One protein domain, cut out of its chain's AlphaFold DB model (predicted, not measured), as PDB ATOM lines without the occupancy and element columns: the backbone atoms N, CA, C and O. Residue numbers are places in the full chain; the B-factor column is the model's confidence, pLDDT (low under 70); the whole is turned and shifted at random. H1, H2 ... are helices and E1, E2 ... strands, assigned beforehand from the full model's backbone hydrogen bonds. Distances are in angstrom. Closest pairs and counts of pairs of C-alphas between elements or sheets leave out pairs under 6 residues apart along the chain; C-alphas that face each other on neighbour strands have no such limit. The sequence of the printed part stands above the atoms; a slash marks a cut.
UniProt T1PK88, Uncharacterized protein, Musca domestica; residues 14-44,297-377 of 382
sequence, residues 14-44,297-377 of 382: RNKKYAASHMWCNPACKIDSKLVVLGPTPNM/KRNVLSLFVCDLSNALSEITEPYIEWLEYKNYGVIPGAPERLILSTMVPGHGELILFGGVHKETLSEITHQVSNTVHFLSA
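AT A GLANCE: This is residues 14 to 44 and 297 to 377 of the 382 residues of an uncharacterized protein of Musca domestica (UniProt T1PK88). With little regular structure, two small antiparallel sheets, E1-E2-E3-E4 and E5-E6-E7, make a partly face-to-face sandwich with crossed strands; loops 308 to 319 and 354 to 371 reach its far ends. The printed part has 112 residues, 38 in named elements, mostly strand, with H1 between E4 and E5. It is compact, radius of gyration of the C-alphas 15.1 A, spanning 51 by 31 by 29 A.

IN THESE COORDINATES: Find E1, residues 28 to 31, from C-alpha 28 at (213.665, 168.211, 202.781). Then come E2, 34 to 40; E3, 301 to 307, 19.8 A long; E4, 320 to 323; H1, 326 to 329; E5, 342 to 345; E6, 350 to 353; and E7, 372 to 375, ending at (222.668, 160.540, 197.550).

HOW THE PARTS SIT: In hairpin E1 and E2, find N 29 and O 36, 3.0 A apart. H1 only grazes their sheet. The closest C-alphas of E1 and E5, Ala 28 and Met 343, are 5.9 A apart. E5 E6 E7 is a meander, antiparallel neighbours in turn; N 344 and O 351 are 2.9 A apart.

THE WHOLE: Across cut residues 45 to 296, C-alphas 44 and 297 are 13.7 A apart. Links E3 to E4, H1 to E5 and E6 to E7 are long. Confidence is under 70 at 42 to 44, 297 to 299 and 364 to 365.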
ATOM      1  N   ARG A  14     211.359 184.468 196.530       96.75
ATOM      2  CA  ARG A  14     211.755 184.823 195.160       96.75
ATOM      3  C   ARG A  14     211.946 183.577 194.292       96.75
ATOM      4  O   ARG A  14     212.069 182.460 194.790       96.75
ATOM      5  N   ASN A  15     211.933 183.774 192.971       95.31
ATOM      6  CA  ASN A  15     212.185 182.729 191.971       95.31
ATOM      7  C   ASN A  15     211.300 181.476 192.081       95.31
ATOM      8  O   ASN A  15     211.730 180.363 191.799       95.31
ATOM      9  N   LYS A  16     210.016 181.653 192.406       92.62
ATOM     10  CA  LYS A  16     209.055 180.549 192.605       92.62
ATOM     11  C   LYS A  16     208.953 179.553 191.436       92.62
ATOM     12  O   LYS A  16     208.533 178.425 191.650       92.62
ATOM     13  N   LYS A  17     209.351 179.941 190.218       89.62
ATOM     14  CA  LYS A  17     209.433 179.048 189.044       89.62
ATOM     15  C   LYS A  17     210.413 177.876 189.220       89.62
ATOM     16  O   LYS A  17     210.238 176.862 188.558       89.62
ATOM     17  N   TYR A  18     211.404 178.008 190.102       91.00
ATOM     18  CA  TYR A  18     212.376 176.960 190.432       91.00
ATOM     19  C   TYR A  18     212.033 176.227 191.737       91.00
ATOM     20  O   TYR A  18     212.837 175.447 192.237       91.00
ATOM     21  N   ALA A  19     210.858 176.487 192.316       90.88
ATOM     22  CA  ALA A  19     210.453 175.862 193.563       90.88
ATOM     23  C   ALA A  19     210.058 174.395 193.370       90.88
ATOM     24  O   ALA A  19     209.455 174.014 192.362       90.88
ATOM     25  N   ALA A  20     210.323 173.588 194.395       89.75
ATOM     26  CA  ALA A  20     209.772 172.246 194.483       89.75
ATOM     27  C   ALA A  20     208.235 172.290 194.554       89.75
ATOM     28  O   ALA A  20     207.640 173.108 195.258       89.75
ATOM     29  N   SER A  21     207.578 171.357 193.866       85.31
ATOM     30  CA  SER A  21     206.131 171.150 193.991       85.31
ATOM     31  C   SER A  21     205.809 170.228 195.172       85.31
ATOM     32  O   SER A  21     206.616 169.377 195.537       85.31
ATOM     33  N   HIS A  22     204.621 170.376 195.767       85.25
ATOM     34  CA  HIS A  22     204.097 169.475 196.811       85.25
ATOM     35  C   HIS A  22     205.065 169.205 197.984       85.25
ATOM     36  O   HIS A  22     205.180 168.075 198.452       85.25
ATOM     37  N   MET A  23     205.743 170.246 198.479       87.44
ATOM     38  CA  MET A  23     206.772 170.127 199.525       87.44
ATOM     39  C   MET A  23     206.294 169.458 200.821       87.44
ATOM     40  O   MET A  23     207.100 168.859 201.516       87.44
ATOM     41  N   TRP A  24     204.994 169.506 201.125       88.38
ATOM     42  CA  TRP A  24     204.410 168.908 202.332       88.38
ATOM     43  C   TRP A  24     204.656 167.395 202.470       88.38
ATOM     44  O   TRP A  24     204.607 166.880 203.581       88.38
ATOM     45  N   CYS A  25     204.890 166.681 201.363       90.12
ATOM     46  CA  CYS A  25     205.140 165.238 201.369       90.12
ATOM     47  C   CYS A  25     206.488 164.828 200.783       90.12
ATOM     48  O   CYS A  25     206.741 163.632 200.634       90.12
ATOM     49  N   ASN A  26     207.329 165.797 200.431       92.94
ATOM     50  CA  ASN A  26     208.640 165.538 199.860       92.94
ATOM     51  C   ASN A  26     209.716 165.722 200.941       92.94
ATOM     52  O   ASN A  26     209.640 166.686 201.704       92.94
ATOM     53  N   PRO A  27     210.722 164.838 200.998       94.12
ATOM     54  CA  PRO A  27     211.828 164.980 201.932       94.12
ATOM     55  C   PRO A  27     212.584 166.291 201.701       94.12
ATOM     56  O   PRO A  27     212.905 166.654 200.565       94.12
ATOM     57  N   ALA A  28     212.896 166.981 202.794       95.12
ATOM     58  CA  ALA A  28     213.665 168.211 202.781       95.12
ATOM     59  C   ALA A  28     214.548 168.307 204.026       95.12
ATOM     60  O   ALA A  28     214.149 167.873 205.106       95.12
ATOM     61  N   CYS A  29     215.718 168.917 203.886       95.31
ATOM     62  CA  CYS A  29     216.580 169.236 205.016       95.31
ATOM     63  C   CYS A  29     217.324 170.551 204.790       95.31
ATOM     64  O   CYS A  29     217.545 170.979 203.655       95.31
ATOM     65  N   LYS A  30     217.710 171.200 205.889       94.56
ATOM     66  CA  LYS A  30     218.601 172.359 205.860       94.56
ATOM     67  C   LYS A  30     220.049 171.878 205.846       94.56
ATOM     68  O   LYS A  30     220.414 171.035 206.661       94.56
ATOM     69  N   ILE A  31     220.848 172.452 204.958       92.44
ATOM     70  CA  ILE A  31     222.293 172.253 204.851       92.44
ATOM     71  C   ILE A  31     222.907 173.644 204.814       92.44
ATOM     72  O   ILE A  31     222.578 174.429 203.928       92.44
ATOM     73  N   ASP A  32     223.704 173.995 205.820       91.12
ATOM     74  CA  ASP A  32     224.257 175.342 205.983       91.12
ATOM     75  C   ASP A  32     223.199 176.444 205.818       91.12
ATOM     76  O   ASP A  32     222.223 176.489 206.576       91.12
ATOM     77  N   SER A  33     223.365 177.333 204.838       92.81
ATOM     78  CA  SER A  33     222.427 178.403 204.501       92.81
ATOM     79  C   SER A  33     221.443 178.022 203.391       92.81
ATOM     80  O   SER A  33     220.859 178.900 202.766       92.81
ATOM     81  N   LYS A  34     221.227 176.730 203.131       94.06
ATOM     82  CA  LYS A  34     220.360 176.236 202.056       94.06
ATOM     83  C   LYS A  34     219.293 175.281 202.585       94.06
ATOM     84  O   LYS A  34     219.530 174.474 203.477       94.06
ATOM     85  N   LEU A  35     218.096 175.364 202.018       95.12
ATOM     86  CA  LEU A  35     217.052 174.352 202.139       95.12
ATOM     87  C   LEU A  35     217.085 173.493 200.880       95.12
ATOM     88  O   LEU A  35     216.859 173.996 199.782       95.12
ATOM     89  N   VAL A  36     217.328 172.199 201.048       94.12
ATOM     90  CA  VAL A  36     217.359 171.231 199.954       94.12
ATOM     91  C   VAL A  36     216.114 170.367 200.026       94.12
ATOM     92  O   VAL A  36     215.788 169.820 201.077       94.12
ATOM     93  N   VAL A  37     215.413 170.245 198.904       94.31
ATOM     94  CA  VAL A  37     214.187 169.460 198.763       94.31
ATOM     95  C   VAL A  37     214.374 168.458 197.639       94.31
ATOM     96  O   VAL A  37     214.788 168.821 196.539       94.31
ATOM     97  N   LEU A  38     214.016 167.206 197.896       91.94
ATOM     98  CA  LEU A  38     214.020 166.150 196.895       91.94
ATOM     99  C   LEU A  38     212.586 165.898 196.427       91.94
ATOM    100  O   LEU A  38     211.727 165.488 197.204       91.94
ATOM    101  N   GLY A  39     212.306 166.155 195.152       89.44
ATOM    102  CA  GLY A  39     210.947 166.102 194.616       89.44
ATOM    103  C   GLY A  39     210.874 165.576 193.185       89.44
ATOM    104  O   GLY A  39     211.896 165.283 192.569       89.44
ATOM    105  N   PRO A  40     209.662 165.433 192.628       84.44
ATOM    106  CA  PRO A  40     209.500 165.042 191.234       84.44
ATOM    107  C   PRO A  40     210.040 166.137 190.305       84.44
ATOM    108  O   PRO A  40     209.775 167.320 190.522       84.44
ATOM    109  N   THR A  41     210.752 165.742 189.249       76.62
ATOM    110  CA  THR A  41     211.234 166.674 188.223       76.62
ATOM    111  C   THR A  41     210.051 167.406 187.574       76.62
ATOM    112  O   THR A  41     209.144 166.742 187.055       76.62
ATOM    113  N   PRO A  42     210.020 168.752 187.561       62.38
ATOM    114  CA  PRO A  42     208.988 169.496 186.856       62.38
ATOM    115  C   PRO A  42     209.249 169.310 185.361       62.38
ATOM    116  O   PRO A  42     210.314 169.675 184.876       62.38
ATOM    117  N   ASN A  43     208.301 168.720 184.633       57.84
ATOM    118  CA  ASN A  43     208.392 168.482 183.187       57.84
ATOM    119  C   ASN A  43     209.579 167.603 182.758       57.84
ATOM    120  O   ASN A  43     210.492 168.059 182.077       57.84
ATOM    121  N   MET A  44     209.533 166.310 183.090       55.56
ATOM    122  CA  MET A  44     210.424 165.327 182.464       55.56
ATOM    123  C   MET A  44     210.345 165.455 180.927       55.56
ATOM    124  O   MET A  44     209.243 165.266 180.394       55.56
ATOM    125  N   LYS A 297     212.604 150.850 185.195       52.50
ATOM    126  CA  LYS A 297     211.701 151.991 185.341       52.50
ATOM    127  C   LYS A 297     212.411 152.980 186.258       52.50
ATOM    128  O   LYS A 297     212.316 152.883 187.474       52.50
ATOM    129  N   ARG A 298     213.204 153.871 185.668       59.03
ATOM    130  CA  ARG A 298     213.944 154.872 186.422       59.03
ATOM    131  C   ARG A 298     212.961 155.941 186.851       59.03
ATOM    132  O   ARG A 298     212.441 156.702 186.037       59.03
ATOM    133  N   ASN A 299     212.668 155.952 188.136       66.56
ATOM    134  CA  ASN A 299     212.005 157.084 188.740       66.56
ATOM    135  C   ASN A 299     213.043 158.208 188.765       66.56
ATOM    136  O   ASN A 299     214.175 157.997 189.188       66.56
ATOM    137  N   VAL A 300     212.708 159.364 188.196       75.06
ATOM    138  CA  VAL A 300     213.621 160.509 188.167       75.06
ATOM    139  C   VAL A 300     213.165 161.483 189.245       75.06
ATOM    140  O   VAL A 300     212.053 162.011 189.185       75.06
ATOM    141  N   LEU A 301     214.015 161.666 190.252       86.31
ATOM    142  CA  LEU A 301     213.871 162.703 191.268       86.31
ATOM    143  C   LEU A 301     214.806 163.867 190.929       86.31
ATOM    144  O   LEU A 301     215.847 163.677 190.297       86.31
ATOM    145  N   SER A 302     214.419 165.060 191.364       88.75
ATOM    146  CA  SER A 302     215.177 166.297 191.219       88.75
ATOM    147  C   SER A 302     215.478 166.920 192.576       88.75
ATOM    148  O   SER A 302     214.626 166.911 193.469       88.75
ATOM    149  N   LEU A 303     216.667 167.508 192.698       91.00
ATOM    150  CA  LEU A 303     217.028 168.408 193.788       91.00
ATOM    151  C   LEU A 303     216.569 169.829 193.486       91.00
ATOM    152  O   LEU A 303     216.852 170.384 192.425       91.00
ATOM    153  N   PHE A 304     215.908 170.424 194.466       92.62
ATOM    154  CA  PHE A 304     215.552 171.831 194.487       92.62
ATOM    155  C   PHE A 304     216.234 172.465 195.679       92.62
ATOM    156  O   PHE A 304     216.188 171.926 196.785       92.62
ATOM    157  N   VAL A 305     216.841 173.620 195.466       94.25
ATOM    158  CA  VAL A 305     217.624 174.286 196.498       94.25
ATOM    159  C   VAL A 305     217.112 175.704 196.650       94.25
ATOM    160  O   VAL A 305     216.941 176.432 195.670       94.25
ATOM    161  N   CYS A 306     216.857 176.086 197.891       95.44
ATOM    162  CA  CYS A 306     216.473 177.430 198.267       95.44
ATOM    163  C   CYS A 306     217.565 178.034 199.145       95.44
ATOM    164  O   CYS A 306     217.953 177.438 200.147       95.44
ATOM    165  N   ASP A 307     218.063 179.205 198.769       95.56
ATOM    166  CA  ASP A 307     219.003 179.971 199.571       95.56
ATOM    167  C   ASP A 307     218.269 180.686 200.714       95.56
ATOM    168  O   ASP A 307     217.287 181.407 200.503       95.56
ATOM    169  N   LEU A 308     218.754 180.456 201.931       96.00
ATOM    170  CA  LEU A 308     218.252 181.000 203.189       96.00
ATOM    171  C   LEU A 308     219.183 182.074 203.770       96.00
ATOM    172  O   LEU A 308     218.895 182.587 204.850       96.00
ATOM    173  N   SER A 309     220.285 182.424 203.102       94.31
ATOM    174  CA  SER A 309     221.307 183.339 203.641       94.31
ATOM    175  C   SER A 309     220.733 184.717 203.997       94.31
ATOM    176  O   SER A 309     221.180 185.345 204.950       94.31
ATOM    177  N   ASN A 310     219.690 185.158 203.285       94.88
ATOM    178  CA  ASN A 310     219.004 186.431 203.524       94.88
ATOM    179  C   ASN A 310     217.727 186.301 204.380       94.88
ATOM    180  O   ASN A 310     217.046 187.301 204.609       94.88
ATOM    181  N   ALA A 311     217.387 185.106 204.880       92.75
ATOM    182  CA  ALA A 311     216.147 184.877 205.632       92.75
ATOM    183  C   ALA A 311     216.106 185.662 206.953       92.75
ATOM    184  O   ALA A 311     215.044 186.101 207.399       92.75
ATOM    185  N   LEU A 312     217.275 185.838 207.572       89.50
ATOM    186  CA  LEU A 312     217.454 186.519 208.855       89.50
ATOM    187  C   LEU A 312     218.250 187.821 208.716       89.50
ATOM    188  O   LEU A 312     218.779 188.311 209.705       89.50
ATOM    189  N   SER A 313     218.360 188.372 207.503       88.44
ATOM    190  CA  SER A 313     219.067 189.638 207.304       88.44
ATOM    191  C   SER A 313     218.408 190.752 208.124       88.44
ATOM    192  O   SER A 313     217.193 190.955 208.048       88.44
ATOM    193  N   GLU A 314     219.216 191.457 208.915       86.06
ATOM    194  CA  GLU A 314     218.808 192.656 209.661       86.06
ATOM    195  C   GLU A 314     219.074 193.942 208.866       86.06
ATOM    196  O   GLU A 314     218.445 194.968 209.107       86.06
ATOM    197  N   ILE A 315     220.004 193.882 207.905       89.25
ATOM    198  CA  ILE A 315     220.470 195.037 207.123       89.25
ATOM    199  C   ILE A 315     219.564 195.277 205.912       89.25
ATOM    200  O   ILE A 315     219.323 196.414 205.514       89.25
ATOM    201  N   THR A 316     219.073 194.201 205.305       89.62
ATOM    202  CA  THR A 316     218.231 194.238 204.108       89.62
ATOM    203  C   THR A 316     216.871 193.623 204.400       89.62
ATOM    204  O   THR A 316     216.714 192.858 205.350       89.62
ATOM    205  N   GLU A 317     215.872 193.947 203.576       91.56
ATOM    206  CA  GLU A 317     214.576 193.275 203.665       91.56
ATOM    207  C   GLU A 317     214.785 191.756 203.511       91.56
ATOM    208  O   GLU A 317     215.368 191.329 202.509       91.56
ATOM    209  N   PRO A 318     214.356 190.934 204.485       94.94
ATOM    210  CA  PRO A 318     214.640 189.508 204.482       94.94
ATOM    211  C   PRO A 318     213.887 188.817 203.351       94.94
ATOM    212  O   PRO A 318     212.715 189.093 203.103       94.94
ATOM    213  N   TYR A 319     214.545 187.875 202.687       95.44
ATOM    214  CA  TYR A 319     213.936 187.049 201.651       95.44
ATOM    215  C   TYR A 319     214.612 185.683 201.588       95.44
ATOM    216  O   TYR A 319     215.735 185.500 202.059       95.44
ATOM    217  N   ILE A 320     213.926 184.732 200.964       97.00
ATOM    218  CA  ILE A 320     214.521 183.475 200.513       97.00
ATOM    219  C   ILE A 320     214.355 183.357 199.004       97.00
ATOM    220  O   ILE A 320     213.412 183.909 198.423       97.00
ATOM    221  N   GLU A 321     215.255 182.638 198.350       96.38
ATOM    222  CA  GLU A 321     215.229 182.503 196.897       96.38
ATOM    223  C   GLU A 321     215.464 181.070 196.448       96.38
ATOM    224  O   GLU A 321     216.344 180.381 196.949       96.38
ATOM    225  N   TRP A 322     214.661 180.605 195.495       95.94
ATOM    226  CA  TRP A 322     214.928 179.336 194.827       95.94
ATOM    227  C   TRP A 322     216.003 179.521 193.763       95.94
ATOM    228  O   TRP A 322     215.934 180.443 192.943       95.94
ATOM    229  N   LEU A 323     216.983 178.628 193.783       93.38
ATOM    230  CA  LEU A 323     218.127 178.649 192.889       93.38
ATOM    231  C   LEU A 323     217.867 177.758 191.672       93.38
ATOM    232  O   LEU A 323     217.277 176.681 191.774       93.38
ATOM    233  N   GLU A 324     218.330 178.208 190.510       90.00
ATOM    234  CA  GLU A 324     218.348 177.383 189.308       90.00
ATOM    235  C   GLU A 324     219.545 176.432 189.359       90.00
ATOM    236  O   GLU A 324     220.691 176.865 189.465       90.00
ATOM    237  N   TYR A 325     219.278 175.132 189.251       79.94
ATOM    238  CA  TYR A 325     220.315 174.108 189.159       79.94
ATOM    239  C   TYR A 325     220.394 173.533 187.749       79.94
ATOM    240  O   TYR A 325     219.379 173.343 187.070       79.94
ATOM    241  N   LYS A 326     221.620 173.205 187.320       75.88
ATOM    242  CA  LYS A 326     221.878 172.563 186.023       75.88
ATOM    243  C   LYS A 326     221.025 171.301 185.883       75.88
ATOM    244  O   LYS A 326     220.865 170.541 186.837       75.88
ATOM    245  N   ASN A 327     220.485 171.079 184.685       72.56
ATOM    246  CA  ASN A 327     219.605 169.945 184.379       72.56
ATOM    247  C   ASN A 327     218.402 169.815 185.332       72.56
ATOM    248  O   ASN A 327     217.952 168.701 185.585       72.56
ATOM    249  N   TYR A 328     217.900 170.923 185.892       72.25
ATOM    250  CA  TYR A 328     216.782 170.926 186.845       72.25
ATOM    251  C   TYR A 328     217.015 170.010 188.060       72.25
ATOM    252  O   TYR A 328     216.078 169.395 188.574       72.25
ATOM    253  N   GLY A 329     218.279 169.847 188.465       78.56
ATOM    254  CA  GLY A 329     218.663 169.010 189.601       78.56
ATOM    255  C   GLY A 329     218.369 167.519 189.422       78.56
ATOM    256  O   GLY A 329     218.265 166.817 190.421       78.56
ATOM    257  N   VAL A 330     218.187 167.033 188.187       80.31
ATOM    258  CA  VAL A 330     217.860 165.630 187.883       80.31
ATOM    259  C   VAL A 330     218.929 164.666 188.406       80.31
ATOM    260  O   VAL A 330     220.108 164.799 188.082       80.31
ATOM    261  N   ILE A 331     218.489 163.639 189.140       80.06
ATOM    262  CA  ILE A 331     219.340 162.573 189.676       80.06
ATOM    263  C   ILE A 331     219.147 161.289 188.848       80.06
ATOM    264  O   ILE A 331     218.065 160.686 188.873       80.06
ATOM    265  N   PRO A 332     220.169 160.829 188.104       75.50
ATOM    266  CA  PRO A 332     220.096 159.563 187.387       75.50
ATOM    267  C   PRO A 332     220.090 158.384 188.367       75.50
ATOM    268  O   PRO A 332     220.834 158.369 189.339       75.50
ATOM    269  N   GLY A 333     219.259 157.372 188.098       77.25
ATOM    270  CA  GLY A 333     219.196 156.170 188.939       77.25
ATOM    271  C   GLY A 333     218.562 156.394 190.315       77.25
ATOM    272  O   GLY A 333     218.739 155.557 191.195       77.25
ATOM    273  N   ALA A 334     217.832 157.500 190.499       82.88
ATOM    274  CA  ALA A 334     217.120 157.769 191.739       82.88
ATOM    275  C   ALA A 334     216.155 156.618 192.105       82.88
ATOM    276  O   ALA A 334     215.587 155.967 191.214       82.88
ATOM    277  N   PRO A 335     215.971 156.352 193.412       83.56
ATOM    278  CA  PRO A 335     215.080 155.301 193.882       83.56
ATOM    279  C   PRO A 335     213.619 155.607 193.543       83.56
ATOM    280  O   PRO A 335     213.263 156.683 193.050       83.56
ATOM    281  N   GLU A 336     212.747 154.637 193.813       81.38
ATOM    282  CA  GLU A 336     211.314 154.869 193.714       81.38
ATOM    283  C   GLU A 336     210.859 156.016 194.609       81.38
ATOM    284  O   GLU A 336     211.342 156.213 195.724       81.38
ATOM    285  N   ARG A 337     209.923 156.805 194.074       83.56
ATOM    286  CA  ARG A 337     209.392 157.959 194.773       83.56
ATOM    287  C   ARG A 337     208.507 157.495 195.921       83.56
ATOM    288  O   ARG A 337     207.344 157.153 195.721       83.56
ATOM    289  N   LEU A 338     209.043 157.626 197.120       87.38
ATOM    290  CA  LEU A 338     208.283 157.577 198.353       87.38
ATOM    291  C   LEU A 338     207.865 158.990 198.757       87.38
ATOM    292  O   LEU A 338     208.523 159.984 198.442       87.38
ATOM    293  N   ILE A 339     206.721 159.078 199.418       90.00
ATOM    294  CA  ILE A 339     206.262 160.291 200.088       90.00
ATOM    295  C   ILE A 339     206.469 160.153 201.590       90.00
ATOM    296  O   ILE A 339     206.536 159.040 202.109       90.00
ATOM    297  N   LEU A 340     206.523 161.286 202.291       92.06
ATOM    298  CA  LEU A 340     206.712 161.326 203.747       92.06
ATOM    299  C   LEU A 340     207.998 160.606 204.197       92.06
ATOM    300  O   LEU A 340     208.106 160.157 205.335       92.06
ATOM    301  N   SER A 341     208.972 160.484 203.294       92.56
ATOM    302  CA  SER A 341     210.322 160.035 203.616       92.56
ATOM    303  C   SER A 341     211.065 161.118 204.383       92.56
ATOM    304  O   SER A 341     210.802 162.312 204.222       92.56
ATOM    305  N   THR A 342     212.039 160.696 205.180       94.31
ATOM    306  CA  THR A 342     212.933 161.597 205.904       94.31
ATOM    307  C   THR A 342     214.247 161.723 205.150       94.31
ATOM    308  O   THR A 342     214.760 160.735 204.627       94.31
ATOM    309  N   MET A 343     214.793 162.936 205.091       94.38
ATOM    310  CA  MET A 343     216.118 163.192 204.535       94.38
ATOM    311  C   MET A 343     216.949 163.974 205.539       94.38
ATOM    312  O   MET A 343     216.446 164.909 206.162       94.38
ATOM    313  N   VAL A 344     218.207 163.577 205.701       95.06
ATOM    314  CA  VAL A 344     219.159 164.223 206.609       95.06
ATOM    315  C   VAL A 344     220.504 164.436 205.909       95.06
ATOM    316  O   VAL A 344     220.881 163.617 205.065       95.06
ATOM    317  N   PRO A 345     221.236 165.514 206.237       93.12
ATOM    318  CA  PRO A 345     222.606 165.687 205.773       93.12
ATOM    319  C   PRO A 345     223.545 164.693 206.474       93.12
ATOM    320  O   PRO A 345     223.441 164.468 207.681       93.12
ATOM    321  N   GLY A 346     224.453 164.098 205.707       88.06
ATOM    322  CA  GLY A 346     225.560 163.255 206.157       88.06
ATOM    323  C   GLY A 346     226.924 163.892 205.855       88.06
ATOM    324  O   GLY A 346     227.029 165.100 205.663       88.06
ATOM    325  N   HIS A 347     227.985 163.081 205.792       86.69
ATOM    326  CA  HIS A 347     229.356 163.547 205.526       86.69
ATOM    327  C   HIS A 347     229.612 163.705 204.016       86.69
ATOM    328  O   HIS A 347     230.272 162.868 203.405       86.69
ATOM    329  N   GLY A 348     229.071 164.765 203.410       84.19
ATOM    330  CA  GLY A 348     229.147 164.989 201.956       84.19
ATOM    331  C   GLY A 348     228.089 164.218 201.155       84.19
ATOM    332  O   GLY A 348     228.189 164.090 199.935       84.19
ATOM    333  N   GLU A 349     227.076 163.688 201.839       91.12
ATOM    334  CA  GLU A 349     225.997 162.886 201.264       91.12
ATOM    335  C   GLU A 349     224.655 163.304 201.863       91.12
ATOM    336  O   GLU A 349     224.592 163.803 202.985       91.12
ATOM    337  N   LEU A 350     223.564 163.049 201.147       92.44
ATOM    338  CA  LEU A 350     222.214 163.117 201.695       92.44
ATOM    339  C   LEU A 350     221.708 161.708 201.965       92.44
ATOM    340  O   LEU A 350     221.735 160.852 201.083       92.44
ATOM    341  N   ILE A 351     221.216 161.473 203.176       94.06
ATOM    342  CA  ILE A 351     220.682 160.179 203.587       94.06
ATOM    343  C   ILE A 351     219.163 160.271 203.542       94.06
ATOM    344  O   ILE A 351     218.556 161.022 204.303       94.06
ATOM    345  N   LEU A 352     218.551 159.508 202.642       93.75
ATOM    346  CA  LEU A 352     217.107 159.375 202.488       93.75
ATOM    347  C   LEU A 352     216.662 158.046 203.096       93.75
ATOM    348  O   LEU A 352     217.175 156.996 202.716       93.75
ATOM    349  N   PHE A 353     215.685 158.066 203.993       94.69
ATOM    350  CA  PHE A 353     215.167 156.842 204.595       94.69
ATOM    351  C   PHE A 353     213.682 156.923 204.927       94.69
ATOM    352  O   PHE A 353     213.106 157.998 205.129       94.69
ATOM    353  N   GLY A 354     213.067 155.747 205.008       93.31
ATOM    354  CA  GLY A 354     211.657 155.624 205.339       93.31
ATOM    355  C   GLY A 354     210.731 156.069 204.202       93.31
ATOM    356  O   GLY A 354     211.157 156.409 203.094       93.31
ATOM    357  N   GLY A 355     209.442 156.148 204.518       92.38
ATOM    358  CA  GLY A 355     208.411 156.712 203.651       92.38
ATOM    359  C   GLY A 355     207.358 155.701 203.222       92.38
ATOM    360  O   GLY A 355     207.367 154.539 203.626       92.38
ATOM    361  N   VAL A 356     206.417 156.181 202.417       90.62
ATOM    362  CA  VAL A 356     205.215 155.446 202.012       90.62
ATOM    363  C   VAL A 356     205.028 155.560 200.503       90.62
ATOM    364  O   VAL A 356     205.306 156.608 199.917       90.62
ATOM    365  N   HIS A 357     204.536 154.505 199.859       85.50
ATOM    366  CA  HIS A 357     204.140 154.574 198.452       85.50
ATOM    367  C   HIS A 357     202.895 155.455 198.297       85.50
ATOM    368  O   HIS A 357     201.883 155.248 198.976       85.50
ATOM    369  N   LYS A 358     202.953 156.435 197.386       80.06
ATOM    370  CA  LYS A 358     201.877 157.423 197.186       80.06
ATOM    371  C   LYS A 358     200.545 156.750 196.850       80.06
ATOM    372  O   LYS A 358     199.500 157.208 197.302       80.06
ATOM    373  N   GLU A 359     200.594 155.681 196.063       77.12
ATOM    374  CA  GLU A 359     199.445 154.911 195.582       77.12
ATOM    375  C   GLU A 359     198.640 154.300 196.736       77.12
ATOM    376  O   GLU A 359     197.433 154.124 196.623       77.12
ATOM    377  N   THR A 360     199.291 154.064 197.876       72.81
ATOM    378  CA  THR A 360     198.695 153.389 199.036       72.81
ATOM    379  C   THR A 360     198.157 154.348 200.094       72.81
ATOM    380  O   THR A 360     197.663 153.909 201.127       72.81
ATOM    381  N   LEU A 361     198.205 155.666 199.862       70.38
ATOM    382  CA  LEU A 361     197.631 156.656 200.786       70.38
ATOM    383  C   LEU A 361     196.115 156.524 200.951       70.38
ATOM    384  O   LEU A 361     195.588 156.847 202.009       70.38
ATOM    385  N   SER A 362     195.410 156.109 199.899       71.81
ATOM    386  CA  SER A 362     193.961 155.883 199.938       71.81
ATOM    387  C   SER A 362     193.589 154.493 200.449       71.81
ATOM    388  O   SER A 362     192.415 154.220 200.684       71.81
ATOM    389  N   GLU A 363     194.571 153.604 200.578       75.00
ATOM    390  CA  GLU A 363     194.366 152.239 201.034       75.00
ATOM    391  C   GLU A 363     194.466 152.179 202.561       75.00
ATOM    392  O   GLU A 363     195.246 152.896 203.182       75.00
ATOM    393  N   ILE A 364     193.679 151.290 203.173       69.44
ATOM    394  CA  ILE A 364     193.705 151.055 204.628       69.44
ATOM    395  C   ILE A 364     195.086 150.534 205.065       69.44
ATOM    396  O   ILE A 364     195.524 150.764 206.191       69.44
ATOM    397  N   THR A 365     195.783 149.838 204.164       68.88
ATOM    398  CA  THR A 365     197.136 149.325 204.370       68.88
ATOM    399  C   THR A 365     198.134 150.147 203.568       68.88
ATOM    400  O   THR A 365     198.363 149.890 202.389       68.88
ATOM    401  N   HIS A 366     198.757 151.123 204.219       77.25
ATOM    402  CA  HIS A 366     199.870 151.860 203.636       77.25
ATOM    403  C   HIS A 366     201.066 150.929 203.400       77.25
ATOM    404  O   HIS A 366     201.521 150.250 204.324       77.25
ATOM    405  N   GLN A 367     201.607 150.916 202.181       83.38
ATOM    406  CA  GLN A 367     202.883 150.258 201.914       83.38
ATOM    407  C   GLN A 367     204.007 151.189 202.353       83.38
ATOM    408  O   GLN A 367     204.283 152.208 201.714       83.38
ATOM    409  N   VAL A 368     204.626 150.837 203.474       88.94
ATOM    410  CA  VAL A 368     205.772 151.543 204.046       88.94
ATOM    411  C   VAL A 368     207.076 150.934 203.540       88.94
ATOM    412  O   VAL A 368     207.168 149.721 203.349       88.94
ATOM    413  N   SER A 369     208.095 151.767 203.363       88.88
ATOM    414  CA  SER A 369     209.459 151.321 203.086       88.88
ATOM    415  C   SER A 369     210.382 151.715 204.231       88.88
ATOM    416  O   SER A 369     210.301 152.832 204.732       88.88
ATOM    417  N   ASN A 370     211.298 150.814 204.590       89.62
ATOM    418  CA  ASN A 370     212.408 151.069 205.515       89.62
ATOM    419  C   ASN A 370     213.758 151.121 204.782       89.62
ATOM    420  O   ASN A 370     214.810 150.953 205.398       89.62
ATOM    421  N   THR A 371     213.745 151.289 203.458       90.25
ATOM    422  CA  THR A 371     214.980 151.399 202.683       90.25
ATOM    423  C   THR A 371     215.733 152.676 203.042       90.25
ATOM    424  O   THR A 371     215.137 153.709 203.351       90.25
ATOM    425  N   VAL A 372     217.061 152.583 202.994       93.06
ATOM    426  CA  VAL A 372     217.981 153.704 203.187       93.06
ATOM    427  C   VAL A 372     218.742 153.903 201.884       93.06
ATOM    428  O   VAL A 372     219.269 152.948 201.312       93.06
ATOM    429  N   HIS A 373     218.779 155.140 201.409       91.50
ATOM    430  CA  HIS A 373     219.461 155.544 200.192       91.50
ATOM    431  C   HIS A 373     220.435 156.671 200.507       91.50
ATOM    432  O   HIS A 373     220.100 157.610 201.226       91.50
ATOM    433  N   PHE A 374     221.624 156.585 199.924       91.62
ATOM    434  CA  PHE A 374     222.642 157.622 200.000       91.62
ATOM    435  C   PHE A 374     222.680 158.346 198.661       91.62
ATOM    436  O   PHE A 374     222.724 157.717 197.601       91.62
ATOM    437  N   LEU A 375     222.616 159.669 198.709       89.06
ATOM    438  CA  LEU A 375     222.668 160.540 197.550       89.06
ATOM    439  C   LEU A 375     223.935 161.383 197.634       89.06
ATOM    440  O   LEU A 375     224.022 162.315 198.432       89.06
ATOM    441  N   SER A 376     224.896 161.084 196.767       85.44
ATOM    442  CA  SER A 376     226.034 161.964 196.522       85.44
ATOM    443  C   SER A 376     225.554 163.144 195.675       85.44
ATOM    444  O   SER A 376     225.271 162.993 194.484       85.44
ATOM    445  N   ALA A 377     225.402 164.308 196.297       75.19
ATOM    446  CA  ALA A 377     225.024 165.536 195.608       75.19
ATOM    447  C   ALA A 377     226.275 166.365 195.244       75.19
ATOM    448  O   ALA A 377     227.357 166.123 195.782       75.19
TER     449      ALA A 377